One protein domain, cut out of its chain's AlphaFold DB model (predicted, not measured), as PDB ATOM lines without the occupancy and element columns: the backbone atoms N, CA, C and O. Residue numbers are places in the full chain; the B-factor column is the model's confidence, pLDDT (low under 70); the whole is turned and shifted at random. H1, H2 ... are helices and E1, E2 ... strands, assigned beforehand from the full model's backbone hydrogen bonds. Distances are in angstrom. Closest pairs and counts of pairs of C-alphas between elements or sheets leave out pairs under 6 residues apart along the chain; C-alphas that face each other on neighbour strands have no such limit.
ATOM      1  N   PRO A  19       2.655 -34.784 -26.416       45.25
ATOM      2  CA  PRO A  19       3.606 -33.737 -26.064       45.25
ATOM      3  C   PRO A  19       5.023 -34.305 -26.001       45.25
ATOM      4  O   PRO A  19       5.246 -35.300 -25.309       45.25
ATOM      5  N   LEU A  20       6.000 -33.646 -26.632       47.50
ATOM      6  CA  LEU A  20       7.414 -34.045 -26.523       47.50
ATOM      7  C   LEU A  20       7.890 -34.060 -25.057       47.50
ATOM      8  O   LEU A  20       8.744 -34.865 -24.705       47.50
ATOM      9  N   ALA A  21       7.259 -33.264 -24.185       46.31
ATOM     10  CA  ALA A  21       7.438 -33.290 -22.731       46.31
ATOM     11  C   ALA A  21       7.117 -34.653 -22.069       46.31
ATOM     12  O   ALA A  21       7.577 -34.912 -20.965       46.31
ATOM     13  N   THR A  22       6.357 -35.537 -22.728       44.84
ATOM     14  CA  THR A  22       6.039 -36.897 -22.237       44.84
ATOM     15  C   THR A  22       6.934 -37.996 -22.817       44.84
ATOM     16  O   THR A  22       6.874 -39.132 -22.358       44.84
ATOM     17  N   ALA A  23       7.783 -37.670 -23.799       50.00
ATOM     18  CA  ALA A  23       8.770 -38.590 -24.369       50.00
ATOM     19  C   ALA A  23      10.145 -38.503 -23.674       50.00
ATOM     20  O   ALA A  23      11.050 -39.275 -23.991       50.00
ATOM     21  N   GLN A  24      10.318 -37.562 -22.743       62.00
ATOM     22  CA  GLN A  24      11.578 -37.348 -22.037       62.00
ATOM     23  C   GLN A  24      11.722 -38.365 -20.909       62.00
ATOM     24  O   GLN A  24      10.855 -38.463 -20.041       62.00
ATOM     25  N   SER A  25      12.834 -39.101 -20.889       68.12
ATOM     26  CA  SER A  25      13.163 -39.927 -19.730       68.12
ATOM     27  C   SER A  25      13.528 -39.012 -18.567       68.12
ATOM     28  O   SER A  25      14.598 -38.404 -18.572       68.12
ATOM     29  N   SER A  26      12.659 -38.928 -17.562       77.56
ATOM     30  CA  SER A  26      13.007 -38.317 -16.282       77.56
ATOM     31  C   SER A  26      14.048 -39.168 -15.553       77.56
ATOM     32  O   SER A  26      13.974 -40.399 -15.593       77.56
ATOM     33  N   GLY A  27      14.972 -38.541 -14.835       82.69
ATOM     34  CA  GLY A  27      15.959 -39.240 -14.019       82.69
ATOM     35  C   GLY A  27      16.844 -38.273 -13.245       82.69
ATOM     36  O   GLY A  27      16.491 -37.113 -13.051       82.69
ATOM     37  N   SER A  28      18.011 -38.745 -12.824       85.50
ATOM     38  CA  SER A  28      19.026 -37.911 -12.183       85.50
ATOM     39  C   SER A  28      20.428 -38.405 -12.510       85.50
ATOM     40  O   SER A  28      20.623 -39.595 -12.769       85.50
ATOM     41  N   PHE A  29      21.405 -37.511 -12.446       87.69
ATOM     42  CA  PHE A  29      22.832 -37.820 -12.516       87.69
ATOM     43  C   PHE A  29      23.560 -37.092 -11.385       87.69
ATOM     44  O   PHE A  29      23.079 -36.069 -10.900       87.69
ATOM     45  N   THR A  30      24.695 -37.612 -10.926       89.31
ATOM     46  CA  THR A  30      25.539 -36.903  -9.952       89.31
ATOM     47  C   THR A  30      26.679 -36.216 -10.679       89.31
ATOM     48  O   THR A  30      27.322 -36.853 -11.515       89.31
ATOM     49  N   ILE A  31      26.955 -34.956 -10.350       87.50
ATOM     50  CA  ILE A  31      28.136 -34.248 -10.841       87.50
ATOM     51  C   ILE A  31      28.887 -33.557  -9.703       87.50
ATOM     52  O   ILE A  31      28.279 -32.933  -8.832       87.50
ATOM     53  N   ASP A  32      30.211 -33.662  -9.751       85.50
ATOM     54  CA  ASP A  32      31.164 -32.961  -8.890       85.50
ATOM     55  C   ASP A  32      32.013 -32.000  -9.742       85.50
ATOM     56  O   ASP A  32      32.279 -32.281 -10.912       85.50
ATOM     57  N   SER A  33      32.466 -30.875  -9.177       79.81
ATOM     58  CA  SER A  33      33.404 -29.954  -9.849       79.81
ATOM     59  C   SER A  33      34.766 -29.951  -9.154       79.81
ATOM     60  O   SER A  33      34.862 -29.632  -7.965       79.81
ATOM     61  N   THR A  34      35.843 -30.267  -9.880       70.12
ATOM     62  CA  THR A  34      37.207 -30.223  -9.331       70.12
ATOM     63  C   THR A  34      37.835 -28.842  -9.534       70.12
ATOM     64  O   THR A  34      38.221 -28.454 -10.637       70.12
ATOM     65  N   SER A  35      37.935 -28.062  -8.451       59.12
ATOM     66  CA  SER A  35      38.666 -26.786  -8.454       59.12
ATOM     67  C   SER A  35      40.173 -27.030  -8.440       59.12
ATOM     68  O   SER A  35      40.686 -27.723  -7.559       59.12
ATOM     69  N   THR A  36      40.877 -26.450  -9.411       52.06
ATOM     70  CA  THR A  36      42.330 -26.612  -9.580       52.06
ATOM     71  C   THR A  36      43.057 -25.304  -9.898       52.06
ATOM     72  O   THR A  36      44.115 -25.070  -9.316       52.06
ATOM     73  N   THR A  37      42.517 -24.419 -10.752       46.66
ATOM     74  CA  THR A  37      43.178 -23.132 -11.071       46.66
ATOM     75  C   THR A  37      42.229 -22.027 -11.560       46.66
ATOM     76  O   THR A  37      41.328 -22.283 -12.346       46.66
ATOM     77  N   ASN A  38      42.522 -20.780 -11.165       44.72
ATOM     78  CA  ASN A  38      42.146 -19.513 -11.827       44.72
ATOM     79  C   ASN A  38      40.656 -19.139 -12.014       44.72
ATOM     80  O   ASN A  38      40.377 -18.162 -12.704       44.72
ATOM     81  N   GLY A  39      39.709 -19.810 -11.358       53.19
ATOM     82  CA  GLY A  39      38.296 -19.400 -11.343       53.19
ATOM     83  C   GLY A  39      37.632 -19.623  -9.985       53.19
ATOM     84  O   GLY A  39      38.257 -20.136  -9.058       53.19
ATOM     85  N   THR A  40      36.341 -19.299  -9.871       57.44
ATOM     86  CA  THR A  40      35.528 -19.628  -8.676       57.44
ATOM     87  C   THR A  40      35.348 -21.141  -8.465       57.44
ATOM     88  O   THR A  40      34.850 -21.564  -7.427       57.44
ATOM     89  N   GLY A  41      35.746 -21.971  -9.439       67.12
ATOM     90  CA  GLY A  41      35.677 -23.436  -9.402       67.12
ATOM     91  C   GLY A  41      34.263 -24.005  -9.546       67.12
ATOM     92  O   GLY A  41      34.113 -25.194  -9.820       67.12
ATOM     93  N   CYS A  42      33.234 -23.176  -9.372       78.69
ATOM     94  CA  CYS A  42      31.850 -23.550  -9.597       78.69
ATOM     95  C   CYS A  42      31.513 -23.567 -11.095       78.69
ATOM     96  O   CYS A  42      32.101 -22.836 -11.894       78.69
ATOM     97  N   ILE A  43      30.505 -24.361 -11.439       83.69
ATOM     98  CA  ILE A  43      29.832 -24.378 -12.739       83.69
ATOM     99  C   ILE A  43      28.331 -24.156 -12.539       83.69
ATOM    100  O   ILE A  43      27.805 -24.410 -11.454       83.69
ATOM    101  N   PHE A  44      27.624 -23.742 -13.588       85.00
ATOM    102  CA  PHE A  44      26.168 -23.868 -13.654       85.00
ATOM    103  C   PHE A  44      25.780 -24.946 -14.652       85.00
ATOM    104  O   PHE A  44      26.228 -24.918 -15.797       85.00
ATOM    105  N   ILE A  45      24.871 -25.830 -14.252       86.56
ATOM    106  CA  ILE A  45      24.067 -26.608 -15.191       86.56
ATOM    107  C   ILE A  45      22.741 -25.886 -15.404       86.56
ATOM    108  O   ILE A  45      22.102 -25.470 -14.441       86.56
ATOM    109  N   ALA A  46      22.323 -25.733 -16.658       84.50
ATOM    110  CA  ALA A  46      21.106 -25.028 -17.032       84.50
ATOM    111  C   ALA A  46      20.218 -25.850 -17.972       84.50
ATOM    112  O   ALA A  46      20.698 -26.588 -18.834       84.50
ATOM    113  N   GLN A  47      18.905 -25.679 -17.834       82.44
ATOM    114  CA  GLN A  47      17.904 -26.322 -18.681       82.44
ATOM    115  C   GLN A  47      17.485 -25.398 -19.827       82.44
ATOM    116  O   GLN A  47      16.919 -24.330 -19.575       82.44
ATOM    117  N   VAL A  48      17.690 -25.811 -21.079       77.50
ATOM    118  CA  VAL A  48      17.477 -24.950 -22.252       77.50
ATOM    119  C   VAL A  48      16.274 -25.414 -23.079       77.50
ATOM    120  O   VAL A  48      16.159 -26.576 -23.485       77.50
ATOM    121  N   ALA A  49      15.356 -24.486 -23.359       72.44
ATOM    122  CA  ALA A  49      14.195 -24.736 -24.211       72.44
ATOM    123  C   ALA A  49      14.466 -24.322 -25.669       72.44
ATOM    124  O   ALA A  49      14.670 -23.143 -25.948       72.44
ATOM    125  N   SER A  50      14.376 -25.261 -26.621       59.03
ATOM    126  CA  SER A  50      14.531 -24.977 -28.066       59.03
ATOM    127  C   SER A  50      13.260 -24.413 -28.726       59.03
ATOM    128  O   SER A  50      13.224 -24.219 -29.941       59.03
ATOM    129  N   LEU A  51      12.190 -24.183 -27.959       51.03
ATOM    130  CA  LEU A  51      10.879 -23.775 -28.481       51.03
ATOM    131  C   LEU A  51      10.741 -22.257 -28.705       51.03
ATOM    132  O   LEU A  51       9.700 -21.805 -29.176       51.03
ATOM    133  N   GLY A  52      11.782 -21.477 -28.407       48.56
ATOM    134  CA  GLY A  52      11.837 -20.042 -28.662       48.56
ATOM    135  C   GLY A  52      13.243 -19.577 -29.037       48.56
ATOM    136  O   GLY A  52      14.238 -20.146 -28.599       48.56
ATOM    137  N   SER A  53      13.303 -18.523 -29.853       43.81
ATOM    138  CA  SER A  53      14.484 -17.671 -29.996       43.81
ATOM    139  C   SER A  53      14.127 -16.293 -29.418       43.81
ATOM    140  O   SER A  53      13.065 -15.776 -29.781       43.81
ATOM    141  N   PRO A  54      14.945 -15.691 -28.531       53.19
ATOM    142  CA  PRO A  54      16.227 -16.192 -28.017       53.19
ATOM    143  C   PRO A  54      16.073 -17.449 -27.145       53.19
ATOM    144  O   PRO A  54      14.990 -17.720 -26.629       53.19
ATOM    145  N   LEU A  55      17.166 -18.205 -26.987       60.91
ATOM    146  CA  LEU A  55      17.212 -19.387 -26.123       60.91
ATOM    147  C   LEU A  55      16.905 -18.976 -24.675       60.91
ATOM    148  O   LEU A  55      17.450 -17.989 -24.181       60.91
ATOM    149  N   VAL A  56      16.043 -19.731 -23.993       65.88
ATOM    150  CA  VAL A  56      15.602 -19.437 -22.620       65.88
ATOM    151  C   VAL A  56      16.208 -20.441 -21.643       65.88
ATOM    152  O   VAL A  56      16.047 -21.652 -21.826       65.88
ATOM    153  N   LEU A  57      16.842 -19.940 -20.575       72.94
ATOM    154  CA  LEU A  57      17.278 -20.761 -19.445       72.94
ATOM    155  C   LEU A  57      16.100 -20.983 -18.489       72.94
ATOM    156  O   LEU A  57      15.757 -20.149 -17.656       72.94
ATOM    157  N   THR A  58      15.454 -22.133 -18.642       71.25
ATOM    158  CA  THR A  58      14.250 -22.517 -17.887       71.25
ATOM    159  C   THR A  58      14.533 -22.985 -16.457       71.25
ATOM    160  O   THR A  58      13.606 -23.060 -15.658       71.25
ATOM    161  N   ALA A  59      15.792 -23.280 -16.125       74.81
ATOM    162  CA  ALA A  59      16.271 -23.608 -14.780       74.81
ATOM    163  C   ALA A  59      17.799 -23.469 -14.728       74.81
ATOM    164  O   ALA A  59      18.447 -23.678 -15.760       74.81
ATOM    165  N   LEU A  60      18.376 -23.184 -13.556       79.62
ATOM    166  CA  LEU A  60      19.816 -23.295 -13.306       79.62
ATOM    167  C   LEU A  60      20.091 -24.014 -11.979       79.62
ATOM    168  O   LEU A  60      19.321 -23.914 -11.033       79.62
ATOM    169  N   GLN A  61      21.230 -24.694 -11.901       82.94
ATOM    170  CA  GLN A  61      21.759 -25.313 -10.691       82.94
ATOM    171  C   GLN A  61      23.267 -25.023 -10.604       82.94
ATOM    172  O   GLN A  61      24.010 -25.500 -11.469       82.94
ATOM    173  N   PRO A  62      23.749 -24.258  -9.606       83.88
ATOM    174  CA  PRO A  62      25.177 -24.179  -9.321       83.88
ATOM    175  C   PRO A  62      25.683 -25.523  -8.793       83.88
ATOM    176  O   PRO A  62      25.000 -26.168  -7.997       83.88
ATOM    177  N   ILE A  63      26.892 -25.909  -9.199       81.44
ATOM    178  CA  ILE A  63      27.698 -26.968  -8.579       81.44
ATOM    179  C   ILE A  63      29.057 -26.359  -8.249       81.44
ATOM    180  O   ILE A  63      29.777 -25.935  -9.152       81.44
ATOM    181  N   CYS A  64      29.393 -26.283  -6.965       83.44
ATOM    182  CA  CYS A  64      30.633 -25.690  -6.477       83.44
ATOM    183  C   CYS A  64      31.648 -26.764  -6.052       83.44
ATOM    184  O   CYS A  64      31.293 -27.927  -5.861       83.44
ATOM    185  N   PRO A  65      32.946 -26.425  -5.952       72.00
ATOM    186  CA  PRO A  65      33.945 -27.401  -5.550       72.00
ATOM    187  C   PRO A  65      33.715 -27.834  -4.102       72.00
ATOM    188  O   PRO A  65      33.454 -27.005  -3.236       72.00
ATOM    189  N   SER A  66      33.871 -29.138  -3.856       67.81
ATOM    190  CA  SER A  66      33.423 -29.902  -2.674       67.81
ATOM    191  C   SER A  66      31.943 -30.322  -2.632       67.81
ATOM    192  O   SER A  66      31.621 -31.201  -1.832       67.81
ATOM    193  N   ASP A  67      31.089 -29.845  -3.544       67.62
ATOM    194  CA  ASP A  67      29.714 -30.341  -3.690       67.62
ATOM    195  C   ASP A  67      29.608 -31.401  -4.806       67.62
ATOM    196  O   ASP A  67      29.685 -31.082  -5.994       67.62
ATOM    197  N   THR A  68      29.356 -32.663  -4.440       78.12
ATOM    198  CA  THR A  68      28.763 -33.652  -5.362       78.12
ATOM    199  C   THR A  68      27.249 -33.462  -5.339       78.12
ATOM    200  O   THR A  68      26.592 -33.791  -4.348       78.12
ATOM    201  N   ILE A  69      26.672 -32.947  -6.425       82.31
ATOM    202  CA  ILE A  69      25.243 -32.625  -6.505       82.31
ATOM    203  C   ILE A  69      24.512 -33.645  -7.373       82.31
ATOM    204  O   ILE A  69      24.924 -33.956  -8.488       82.31
ATOM    205  N   THR A  70      23.383 -34.149  -6.866       85.88
ATOM    206  CA  THR A  70      22.439 -34.949  -7.658       85.88
ATOM    207  C   THR A  70      21.537 -34.008  -8.451       85.88
ATOM    208  O   THR A  70      20.598 -33.430  -7.906       85.88
ATOM    209  N   VAL A  71      21.820 -33.849  -9.740       84.38
ATOM    210  CA  VAL A  71      21.026 -33.033 -10.658       84.38
ATOM    211  C   VAL A  71      19.880 -33.882 -11.202       84.38
ATOM    212  O   VAL A  71      20.095 -34.960 -11.760       84.38
ATOM    213  N   SER A  72      18.649 -33.401 -11.030       84.00
ATOM    214  CA  SER A  72      17.465 -34.007 -11.648       84.00
ATOM    215  C   SER A  72      17.341 -33.570 -13.107       84.00
ATOM    216  O   SER A  72      17.695 -32.446 -13.457       84.00
ATOM    217  N   TRP A  73      16.826 -34.452 -13.960       82.62
ATOM    218  CA  TRP A  73      16.509 -34.153 -15.353       82.62
ATOM    219  C   TRP A  73      15.057 -34.550 -15.672       82.62
ATOM    220  O   TRP A  73      14.690 -35.701 -15.408       82.62
ATOM    221  N   PRO A  74      14.247 -33.659 -16.275       78.94
ATOM    222  CA  PRO A  74      14.477 -32.211 -16.360       78.94
ATOM    223  C   PRO A  74      14.722 -31.589 -14.968       78.94
ATOM    224  O   PRO A  74      14.306 -32.142 -13.950       78.94
ATOM    225  N   LEU A  75      15.436 -30.460 -14.922       77.00
ATOM    226  CA  LEU A  75      15.685 -29.705 -13.687       77.00
ATOM    227  C   LEU A  75      14.381 -29.107 -13.129       77.00
ATOM    228  O   LEU A  75      14.245 -28.975 -11.915       77.00
ATOM    229  N   THR A  76      13.413 -28.775 -13.992       73.19
ATOM    230  CA  THR A  76      12.065 -28.342 -13.591       73.19
ATOM    231  C   THR A  76      11.000 -29.403 -13.858       73.19
ATOM    232  O   THR A  76      10.963 -30.045 -14.904       73.19
ATOM    233  N   SER A  77      10.086 -29.560 -12.897       62.97
ATOM    234  CA  SER A  77       8.902 -30.425 -12.998       62.97
ATOM    235  C   SER A  77       7.674 -29.710 -13.583       62.97
ATOM    236  O   SER A  77       6.700 -30.363 -13.962       62.97
ATOM    237  N   SER A  78       7.711 -28.378 -13.682       55.28
ATOM    238  CA  SER A  78       6.738 -27.565 -14.414       55.28
ATOM    239  C   SER A  78       6.989 -27.669 -15.922       55.28
ATOM    240  O   SER A  78       8.076 -27.371 -16.410       55.28
ATOM    241  N   GLY A  79       5.971 -28.101 -16.672       46.75
ATOM    242  CA  GLY A  79       6.074 -28.481 -18.089       46.75
ATOM    243  C   GLY A  79       6.265 -27.345 -19.104       46.75
ATOM    244  O   GLY A  79       5.886 -27.518 -20.260       46.75
ATOM    245  N   ASP A  80       6.834 -26.204 -18.704       49.91
ATOM    246  CA  ASP A  80       7.068 -25.026 -19.557       49.91
ATOM    247  C   ASP A  80       8.160 -25.244 -20.621       49.91
ATOM    248  O   ASP A  80       8.318 -24.444 -21.545       49.91
ATOM    249  N   GLY A  81       8.895 -26.356 -20.541       48.22
ATOM    250  CA  GLY A  81       9.805 -26.798 -21.586       48.22
ATOM    251  C   GLY A  81       9.846 -28.315 -21.708       48.22
ATOM    252  O   GLY A  81      10.231 -29.010 -20.773       48.22
ATOM    253  N   ALA A  82       9.566 -28.830 -22.907       52.16
ATOM    254  CA  ALA A  82      10.153 -30.095 -23.336       52.16
ATOM    255  C   ALA A  82      11.662 -29.853 -23.520       52.16
ATOM    256  O   ALA A  82      12.111 -29.458 -24.600       52.16
ATOM    257  N   SER A  83      12.425 -30.004 -22.432       57.06
ATOM    258  CA  SER A  83      13.831 -29.604 -22.349       57.06
ATOM    259  C   SER A  83      14.641 -30.163 -23.518       57.06
ATOM    260  O   SER A  83      14.648 -31.370 -23.767       57.06
ATOM    261  N   SER A  84      15.236 -29.281 -24.312       63.38
ATOM    262  CA  SER A  84      15.754 -29.631 -25.641       63.38
ATOM    263  C   SER A  84      17.276 -29.758 -25.660       63.38
ATOM    264  O   SER A  84      17.816 -30.522 -26.461       63.38
ATOM    265  N   SER A  85      17.947 -29.074 -24.736       77.88
ATOM    266  CA  SER A  85      19.349 -29.290 -24.401       77.88
ATOM    267  C   SER A  85      19.628 -28.922 -22.936       77.88
ATOM    268  O   SER A  85      18.797 -28.323 -22.243       77.88
ATOM    269  N   LEU A  86      20.782 -29.361 -22.445       83.81
ATOM    270  CA  LEU A  86      21.347 -29.050 -21.141       83.81
ATOM    271  C   LEU A  86      22.655 -28.301 -21.378       83.81
ATOM    272  O   LEU A  86      23.562 -28.841 -22.004       83.81
ATOM    273  N   ALA A  87      22.761 -27.082 -20.860       84.50
ATOM    274  CA  ALA A  87      23.979 -26.292 -20.971       84.50
ATOM    275  C   ALA A  87      24.818 -26.397 -19.691       84.50
ATOM    276  O   ALA A  87      24.274 -26.411 -18.586       84.50
ATOM    277  N   VAL A  88      26.140 -26.430 -19.843       85.44
ATOM    278  CA  VAL A  88      27.117 -26.286 -18.760       85.44
ATOM    279  C   VAL A  88      27.870 -24.978 -18.978       85.44
ATOM    280  O   VAL A  88      28.499 -24.791 -20.016       85.44
ATOM    281  N   TYR A  89      27.803 -24.077 -18.003       83.50
ATOM    282  CA  TYR A  89      28.549 -22.821 -17.972       83.50
ATOM    283  C   TYR A  89      29.682 -22.949 -16.958       83.50
ATOM    284  O   TYR A  89      29.427 -23.247 -15.788       83.50
ATOM    285  N   ALA A  90      30.914 -22.709 -17.391       81.12
ATOM    286  CA  ALA A  90      32.102 -22.798 -16.551       81.12
ATOM    287  C   ALA A  90      33.009 -21.572 -16.751       81.12
ATOM    288  O   ALA A  90      32.610 -20.587 -17.378       81.12
ATOM    289  N   GLU A  91      34.194 -21.592 -16.133       77.25
ATOM    290  CA  GLU A  91      35.079 -20.422 -16.023       77.25
ATOM    291  C   GLU A  91      34.331 -19.181 -15.497       77.25
ATOM    292  O   GLU A  91      34.394 -18.087 -16.059       77.25
ATOM    293  N   LEU A  92      33.552 -19.368 -14.426       78.00
ATOM    294  CA  LEU A  92      32.706 -18.321 -13.859       78.00
ATOM    295  C   LEU A  92      33.571 -17.230 -13.199       78.00
ATOM    296  O   LEU A  92      34.178 -17.442 -12.141       78.00
ATOM    297  N   THR A  93      33.607 -16.063 -13.841       74.81
ATOM    298  CA  THR A  93      34.386 -14.868 -13.475       74.81
ATOM    299  C   THR A  93      33.457 -13.751 -13.006       74.81
ATOM    300  O   THR A  93      32.381 -13.565 -13.566       74.81
ATOM    301  N   SER A  94      33.828 -12.992 -11.972       75.94
ATOM    302  CA  SER A  94      32.973 -11.920 -11.436       75.94
ATOM    303  C   SER A  94      32.758 -10.795 -12.456       75.94
ATOM    304  O   SER A  94      33.719 -10.243 -12.990       75.94
ATOM    305  N   ALA A  95      31.499 -10.434 -12.706       74.06
ATOM    306  CA  ALA A  95      31.128  -9.372 -13.636       74.06
ATOM    307  C   ALA A  95      31.163  -7.985 -12.973       74.06
ATOM    308  O   ALA A  95      30.806  -7.831 -11.805       74.06
ATOM    309  N   GLU A  96      31.509  -6.944 -13.737       70.62
ATOM    310  CA  GLU A  96      31.643  -5.566 -13.227       70.62
ATOM    311  C   GLU A  96      30.344  -4.977 -12.643       70.62
ATOM    312  O   GLU A  96      30.400  -4.065 -11.820       70.62
ATOM    313  N   GLN A  97      29.174  -5.483 -13.054       64.75
ATOM    314  CA  GLN A  97      27.865  -5.061 -12.531       64.75
ATOM    315  C   GLN A  97      27.298  -5.997 -11.438       64.75
ATOM    316  O   GLN A  97      26.156  -5.819 -11.016       64.75
ATOM    317  N   GLY A  98      28.095  -6.958 -10.951       70.31
ATOM    318  CA  GLY A  98      27.681  -7.986  -9.991       70.31
ATOM    319  C   GLY A  98      27.066  -9.219 -10.662       70.31
ATOM    320  O   GLY A  98      26.447  -9.116 -11.717       70.31
ATOM    321  N   GLY A  99      27.253 -10.392 -10.049       76.19
ATOM    322  CA  GLY A  99      27.036 -11.693 -10.696       76.19
ATOM    323  C   GLY A  99      28.311 -12.222 -11.365       76.19
ATOM    324  O   GLY A  99      29.401 -11.686 -11.145       76.19
ATOM    325  N   VAL A 100      28.189 -13.275 -12.177       76.75
ATOM    326  CA  VAL A 100      29.314 -13.901 -12.893       76.75
ATOM    327  C   VAL A 100      29.073 -14.047 -14.399       76.75
ATOM    328  O   VAL A 100      27.983 -14.388 -14.858       76.75
ATOM    329  N   THR A 101      30.128 -13.822 -15.174       77.12
ATOM    330  CA  THR A 101      30.218 -14.127 -16.603       77.12
ATOM    331  C   THR A 101      30.867 -15.498 -16.768       77.12
ATOM    332  O   THR A 101      31.892 -15.777 -16.145       77.12
ATOM    333  N   ALA A 102      30.302 -16.357 -17.614       77.62
ATOM    334  CA  ALA A 102      30.946 -17.613 -17.992       77.62
ATOM    335  C   ALA A 102      32.024 -17.355 -19.054       77.62
ATOM    336  O   ALA A 102      31.717 -16.781 -20.099       77.62
ATOM    337  N   GLY A 103      33.266 -17.772 -18.794       72.25
ATOM    338  CA  GLY A 103      34.343 -17.744 -19.791       72.25
ATOM    339  C   GLY A 103      34.127 -18.761 -20.914       72.25
ATOM    340  O   GLY A 103      34.461 -18.492 -22.067       72.25
ATOM    341  N   CYS A 104      33.474 -19.887 -20.604       76.69
ATOM    342  CA  CYS A 104      33.221 -20.958 -21.557       76.69
ATOM    343  C   CYS A 104      31.848 -21.621 -21.337       76.69
ATOM    344  O   CYS A 104      31.311 -21.645 -20.223       76.69
ATOM    345  N   VAL A 105      31.267 -22.167 -22.413       79.12
ATOM    346  CA  VAL A 105      29.954 -22.831 -22.386       79.12
ATOM    347  C   VAL A 105      29.949 -24.093 -23.251       79.12
ATOM    348  O   VAL A 105      30.453 -24.089 -24.375       79.12
ATOM    349  N   THR A 106      29.319 -25.149 -22.744       81.69
ATOM    350  CA  THR A 106      29.040 -26.415 -23.436       81.69
ATOM    351  C   THR A 106      27.530 -26.606 -23.558       81.69
ATOM    352  O   THR A 106      26.834 -26.489 -22.555       81.69
ATOM    353  N   ASP A 107      27.018 -26.953 -24.740       80.81
ATOM    354  CA  ASP A 107      25.621 -27.382 -24.928       80.81
ATOM    355  C   ASP A 107      25.558 -28.896 -25.180       80.81
ATOM    356  O   ASP A 107      26.321 -29.430 -25.988       80.81
ATOM    357  N   LEU A 108      24.653 -29.593 -24.493       80.44
ATOM    358  CA  LEU A 108      24.414 -31.030 -24.628       80.44
ATOM    359  C   LEU A 108      22.979 -31.256 -25.091       80.44
ATOM    360  O   LEU A 108      22.037 -30.952 -24.364       80.44
ATOM    361  N   SER A 109      22.783 -31.844 -26.272       80.19
ATOM    362  CA  SER A 109      21.440 -32.159 -26.779       80.19
ATOM    363  C   SER A 109      20.623 -32.999 -25.785       80.19
ATOM    364  O   SER A 109      21.180 -33.751 -24.986       80.19
ATOM    365  N   GLN A 110      19.290 -32.953 -25.873       82.12
ATOM    366  CA  GLN A 110      18.374 -33.804 -25.093       82.12
ATOM    367  C   GLN A 110      18.800 -35.285 -25.044       82.12
ATOM    368  O   GLN A 110      18.674 -35.922 -24.000       82.12
ATOM    369  N   MET A 111      19.341 -35.824 -26.143       80.31
ATOM    370  CA  MET A 111      19.848 -37.199 -26.210       80.31
ATOM    371  C   MET A 111      21.116 -37.408 -25.372       80.31
ATOM    372  O   MET A 111      21.253 -38.442 -24.723       80.31
ATOM    373  N   GLN A 112      22.024 -36.428 -25.341       82.62
ATOM    374  CA  GLN A 112      23.207 -36.446 -24.475       82.62
ATOM    375  C   GLN A 112      22.818 -36.233 -23.007       82.62
ATOM    376  O   GLN A 112      23.289 -36.978 -22.155       82.62
ATOM    377  N   ALA A 113      21.890 -35.320 -22.704       83.00
ATOM    378  CA  ALA A 113      21.340 -35.151 -21.356       83.00
ATOM    379  C   ALA A 113      20.661 -36.440 -20.842       83.00
ATOM    380  O   ALA A 113      20.879 -36.848 -19.703       83.00
ATOM    381  N   MET A 114      19.921 -37.151 -21.704       83.88
ATOM    382  CA  MET A 114      19.361 -38.473 -21.392       83.88
ATOM    383  C   MET A 114      20.420 -39.586 -21.269       83.88
ATOM    384  O   MET A 114      20.183 -40.567 -20.567       83.88
ATOM    385  N   TYR A 115      21.593 -39.445 -21.895       84.62
ATOM    386  CA  TYR A 115      22.725 -40.363 -21.719       84.62
ATOM    387  C   TYR A 115      23.403 -40.201 -20.345       84.62
ATOM    388  O   TYR A 115      23.935 -41.184 -19.826       84.62
ATOM    389  N   LEU A 116      23.346 -39.007 -19.734       87.06
ATOM    390  CA  LEU A 116      23.884 -38.745 -18.389       87.06
ATOM    391  C   LEU A 116      23.120 -39.480 -17.275       87.06
ATOM    392  O   LEU A 116      23.659 -39.664 -16.188       87.06
ATOM    393  N   LEU A 117      21.865 -39.878 -17.501       88.94
ATOM    394  CA  LEU A 117      20.989 -40.386 -16.441       88.94
ATOM    395  C   LEU A 117      21.556 -41.653 -15.783       88.94
ATOM    396  O   LEU A 117      21.931 -42.613 -16.453       88.94
ATOM    397  N   GLY A 118      21.599 -41.648 -14.451       87.69
ATOM    398  CA  GLY A 118      22.178 -42.712 -13.633       87.69
ATOM    399  C   GLY A 118      23.709 -42.696 -13.533       87.69
ATOM    400  O   GLY A 118      24.263 -43.612 -12.928       87.69
ATOM    401  N   ARG A 119      24.397 -41.696 -14.104       88.69
ATOM    402  CA  ARG A 119      25.868 -41.607 -14.110       88.69
ATOM    403  C   ARG A 119      26.432 -40.708 -13.018       88.69
ATOM    404  O   ARG A 119      25.766 -39.786 -12.548       88.69
ATOM    405  N   SER A 120      27.697 -40.964 -12.685       89.69
ATOM    406  CA  SER A 120      28.574 -40.025 -11.985       89.69
ATOM    407  C   SER A 120      29.490 -39.328 -12.987       89.69
ATOM    408  O   SER A 120      30.109 -39.977 -13.833       89.69
ATOM    409  N   LEU A 121      29.554 -38.005 -12.880       88.88
ATOM    410  CA  LEU A 121      30.314 -37.112 -13.740       88.88
ATOM    411  C   LEU A 121      31.251 -36.247 -12.887       88.88
ATOM    412  O   LEU A 121      30.869 -35.797 -11.813       88.88
ATOM    413  N   GLU A 122      32.435 -35.949 -13.400       87.88
ATOM    414  CA  GLU A 122      33.383 -35.009 -12.805       87.88
ATOM    415  C   GLU A 122      33.653 -33.891 -13.821       87.88
ATOM    416  O   GLU A 122      34.162 -34.143 -14.915       87.88
ATOM    417  N   TRP A 123      33.323 -32.645 -13.486       85.44
ATOM    418  CA  TRP A 123      33.766 -31.495 -14.268       85.44
ATOM    419  C   TRP A 123      35.222 -31.165 -13.938       85.44
ATOM    420  O   TRP A 123      35.535 -30.746 -12.822       85.44
ATOM    421  N   ARG A 124      36.105 -31.316 -14.932       81.38
ATOM    422  CA  ARG A 124      37.539 -31.037 -14.805       81.38
ATOM    423  C   ARG A 124      37.875 -29.659 -15.344       81.38
ATOM    424  O   ARG A 124      38.082 -29.486 -16.545       81.38
ATOM    425  N   ASN A 125      37.987 -28.685 -14.439       72.38
ATOM    426  CA  ASN A 125      38.355 -27.310 -14.789       72.38
ATOM    427  C   ASN A 125      39.736 -27.213 -15.469       72.38
ATOM    428  O   ASN A 125      39.932 -26.344 -16.305       72.38
ATOM    429  N   ASP A 126      40.679 -28.120 -15.188       68.50
ATOM    430  CA  ASP A 126      42.000 -28.144 -15.842       68.50
ATOM    431  C   ASP A 126      41.985 -28.756 -17.260       68.50
ATOM    432  O   ASP A 126      43.033 -28.855 -17.912       68.50
ATOM    433  N   LYS A 127      40.822 -29.233 -17.716       68.44
ATOM    434  CA  LYS A 127      40.595 -29.817 -19.045       68.44
ATOM    435  C   LYS A 127      39.418 -29.193 -19.790       68.44
ATOM    436  O   LYS A 127      39.211 -29.571 -20.940       68.44
ATOM    437  N   GLU A 128      38.665 -28.289 -19.161       75.94
ATOM    438  CA  GLU A 128      37.457 -27.676 -19.727       75.94
ATOM    439  C   GLU A 128      36.455 -28.739 -20.239       75.94
ATOM    440  O   GLU A 128      35.845 -28.581 -21.294       75.94
ATOM    441  N   GLN A 129      36.333 -29.874 -19.536       80.50
ATOM    442  CA  GLN A 129      35.623 -31.071 -20.011       80.50
ATOM    443  C   GLN A 129      34.851 -31.785 -18.894       80.50
ATOM    444  O   GLN A 129      35.311 -31.878 -17.753       80.50
ATOM    445  N   VAL A 130      33.723 -32.400 -19.265       83.31
ATOM    446  CA  VAL A 130      33.028 -33.397 -18.435       83.31
ATOM    447  C   VAL A 130      33.726 -34.753 -18.581       83.31
ATOM    448  O   VAL A 130      33.820 -35.301 -19.681       83.31
ATOM    449  N   TYR A 131      34.178 -35.326 -17.469       86.94
ATOM    450  CA  TYR A 131      34.598 -36.721 -17.365       86.94
ATOM    451  C   TYR A 131      33.447 -37.577 -16.815       86.94
ATOM    452  O   TYR A 131      32.716 -37.145 -15.932       86.94
ATOM    453  N   ASP A 132      33.262 -38.785 -17.342       89.31
ATOM    454  CA  ASP A 132      32.256 -39.753 -16.898       89.31
ATOM    455  C   ASP A 132      32.944 -40.851 -16.081       89.31
ATOM    456  O   ASP A 132      33.601 -41.744 -16.628       89.31
ATOM    457  N   ASN A 133      32.767 -40.800 -14.759       86.75
ATOM    458  CA  ASN A 133      33.319 -41.771 -13.812       86.75
ATOM    459  C   ASN A 133      32.722 -43.177 -14.004       86.75
ATOM    460  O   ASN A 133      33.328 -44.173 -13.614       86.75
ATOM    461  N   THR A 134      31.540 -43.264 -14.615       85.00
ATOM    462  CA  THR A 134      30.796 -44.507 -14.881       85.00
ATOM    463  C   THR A 134      31.317 -45.222 -16.127       85.00
ATOM    464  O   THR A 134      31.379 -46.449 -16.156       85.00
ATOM    465  N   ALA A 135      31.685 -44.457 -17.160       85.38
ATOM    466  CA  ALA A 135      32.275 -44.973 -18.398       85.38
ATOM    467  C   ALA A 135      33.814 -45.028 -18.371       85.38
ATOM    468  O   ALA A 135      34.413 -45.714 -19.199       85.38
ATOM    469  N   GLY A 136      34.461 -44.310 -17.446       85.19
ATOM    470  CA  GLY A 136      35.918 -44.220 -17.333       85.19
ATOM    471  C   GLY A 136      36.582 -43.317 -18.381       85.19
ATOM    472  O   GLY A 136      37.786 -43.442 -18.621       85.19
ATOM    473  N   GLY A 137      35.838 -42.402 -19.008       86.06
ATOM    474  CA  GLY A 137      36.310 -41.569 -20.120       86.06
ATOM    475  C   GLY A 137      35.653 -40.190 -20.160       86.06
ATOM    476  O   GLY A 137      34.689 -39.938 -19.447       86.06
ATOM    477  N   TYR A 138      36.166 -39.282 -20.992       85.31
ATOM    478  CA  TYR A 138      35.510 -37.989 -21.226       85.31
ATOM    479  C   TYR A 138      34.195 -38.168 -21.984       85.31
ATOM    480  O   TYR A 138      34.080 -39.065 -22.824       85.31
ATOM    481  N   LEU A 139      33.211 -37.307 -21.711       81.88
ATOM    482  CA  LEU A 139      31.976 -37.290 -22.488       81.88
ATOM    483  C   LEU A 139      32.311 -36.922 -23.937       81.88
ATOM    484  O   LEU A 139      33.011 -35.937 -24.177       81.88
TER     485      LEU A 139
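Overview. This is residues 19 to 139 of the 928 residues of an uncharacterized protein of Saitozyma podzolica (UniProt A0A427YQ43). Two curled, strongly twisted sheets of four strands lie face to face as a sandwich, E4 E1 E7 E8 over E3 E2 E5 E6, with the short helix H1 at one end, by both sheets. The hairpin of E5 and E6 is the longest piece, and both its strands bend, turning its far part off from the rest of its sheet. The printed part has 121 residues, with eight named strands and one named helix in the order E1 E2 E3 E4 E5 E6 H1 E7 E8, and its class is mostly strand. The first sheet runs E4, E1, E7, E8 and is mixed, with E1 and E7 parallel; the second runs E3, E2, E5, E6 and is antiparallel throughout. The whole is compact, with a radius of gyration of the C-alphas of 14.2 A, and flat, spanning 43 by 39 by 19 A.

Along the chain. Begin at Pro 19 and go on to C-alpha 27 at (15.959, -39.240, -14.019), where E1, residues 27 to 34, sets out and runs 23.6 A. E2 is residues 43 to 49, and E3, residues 56 to 63, bends by 58 degrees at residue 59. E4 is residues 68 to 73. Find C-alpha 85 at (19.349, -29.290, -24.401); from there E5, residues 85 to 94, runs 25.6 A and bends by 62 degrees at residue 91. E6, residues 100 to 109, comes back over 24.3 A and bends by 76 degrees at residue 103. H1 follows at once as residues 110 to 115, 8.6 A long. E7 is residues 120 to 124, and E8, residues 129 to 132, ends with C-alpha 132 at (32.256, -39.753, -16.898).

Arrangement. Look first at the sandwich, two sheets face to face: the parts that face each other are 10.8 A centre to centre, their best planes 9 degrees apart, and the strands of the one stand at 29 degrees to those of the other. In the first sheet, E4 and E1 are antiparallel, with N 29 and O 71 at 2.9 A. On the other side of E1 you find E7, parallel to it, with N 123 and O 32 at 2.8 A. E7 and E8 form an antiparallel hairpin, with N 122 and O 131 at 2.8 A. In the second sheet, the hairpin of E2 and E3 has N 45 and O 61 at 2.9 A. E2 and E5 are antiparallel, with N 46 and O 87 at 2.8 A. The hairpin of E5 and E6 has N 88 and O 106 at 2.8 A, and beyond the bends N 101 and O 93 at 2.8 A. Between the sheets, the closest C-alphas of E3 and E4 are those of Ile 63 and Ile 69, 6.5 A apart, while the edge strands E6 and E8 are apart. H1 is on the second sheet, over E6 at a height over the sheet of 5.8 A, and stands up from it, its line rising 67 degrees; it only grazes the first sheet. In H1 every O i to N i+4 pair is within hydrogen-bond range.

Size, cuts and confidence. The C-alphas of Pro 19 and Thr 37, the two farthest apart, are 43.6 A from each other. The printed part has no cut. The link from E4 to E5, 11 residues, is long. Residues 131 to 132 of E8 also pair, antiparallel, with residues 137 to 138. The mean pLDDT of the printed part is 74.1; look for values under 70 in 34 residues, among them residues 19 to 25, 35 to 41, 50 to 56 and 77 to 84.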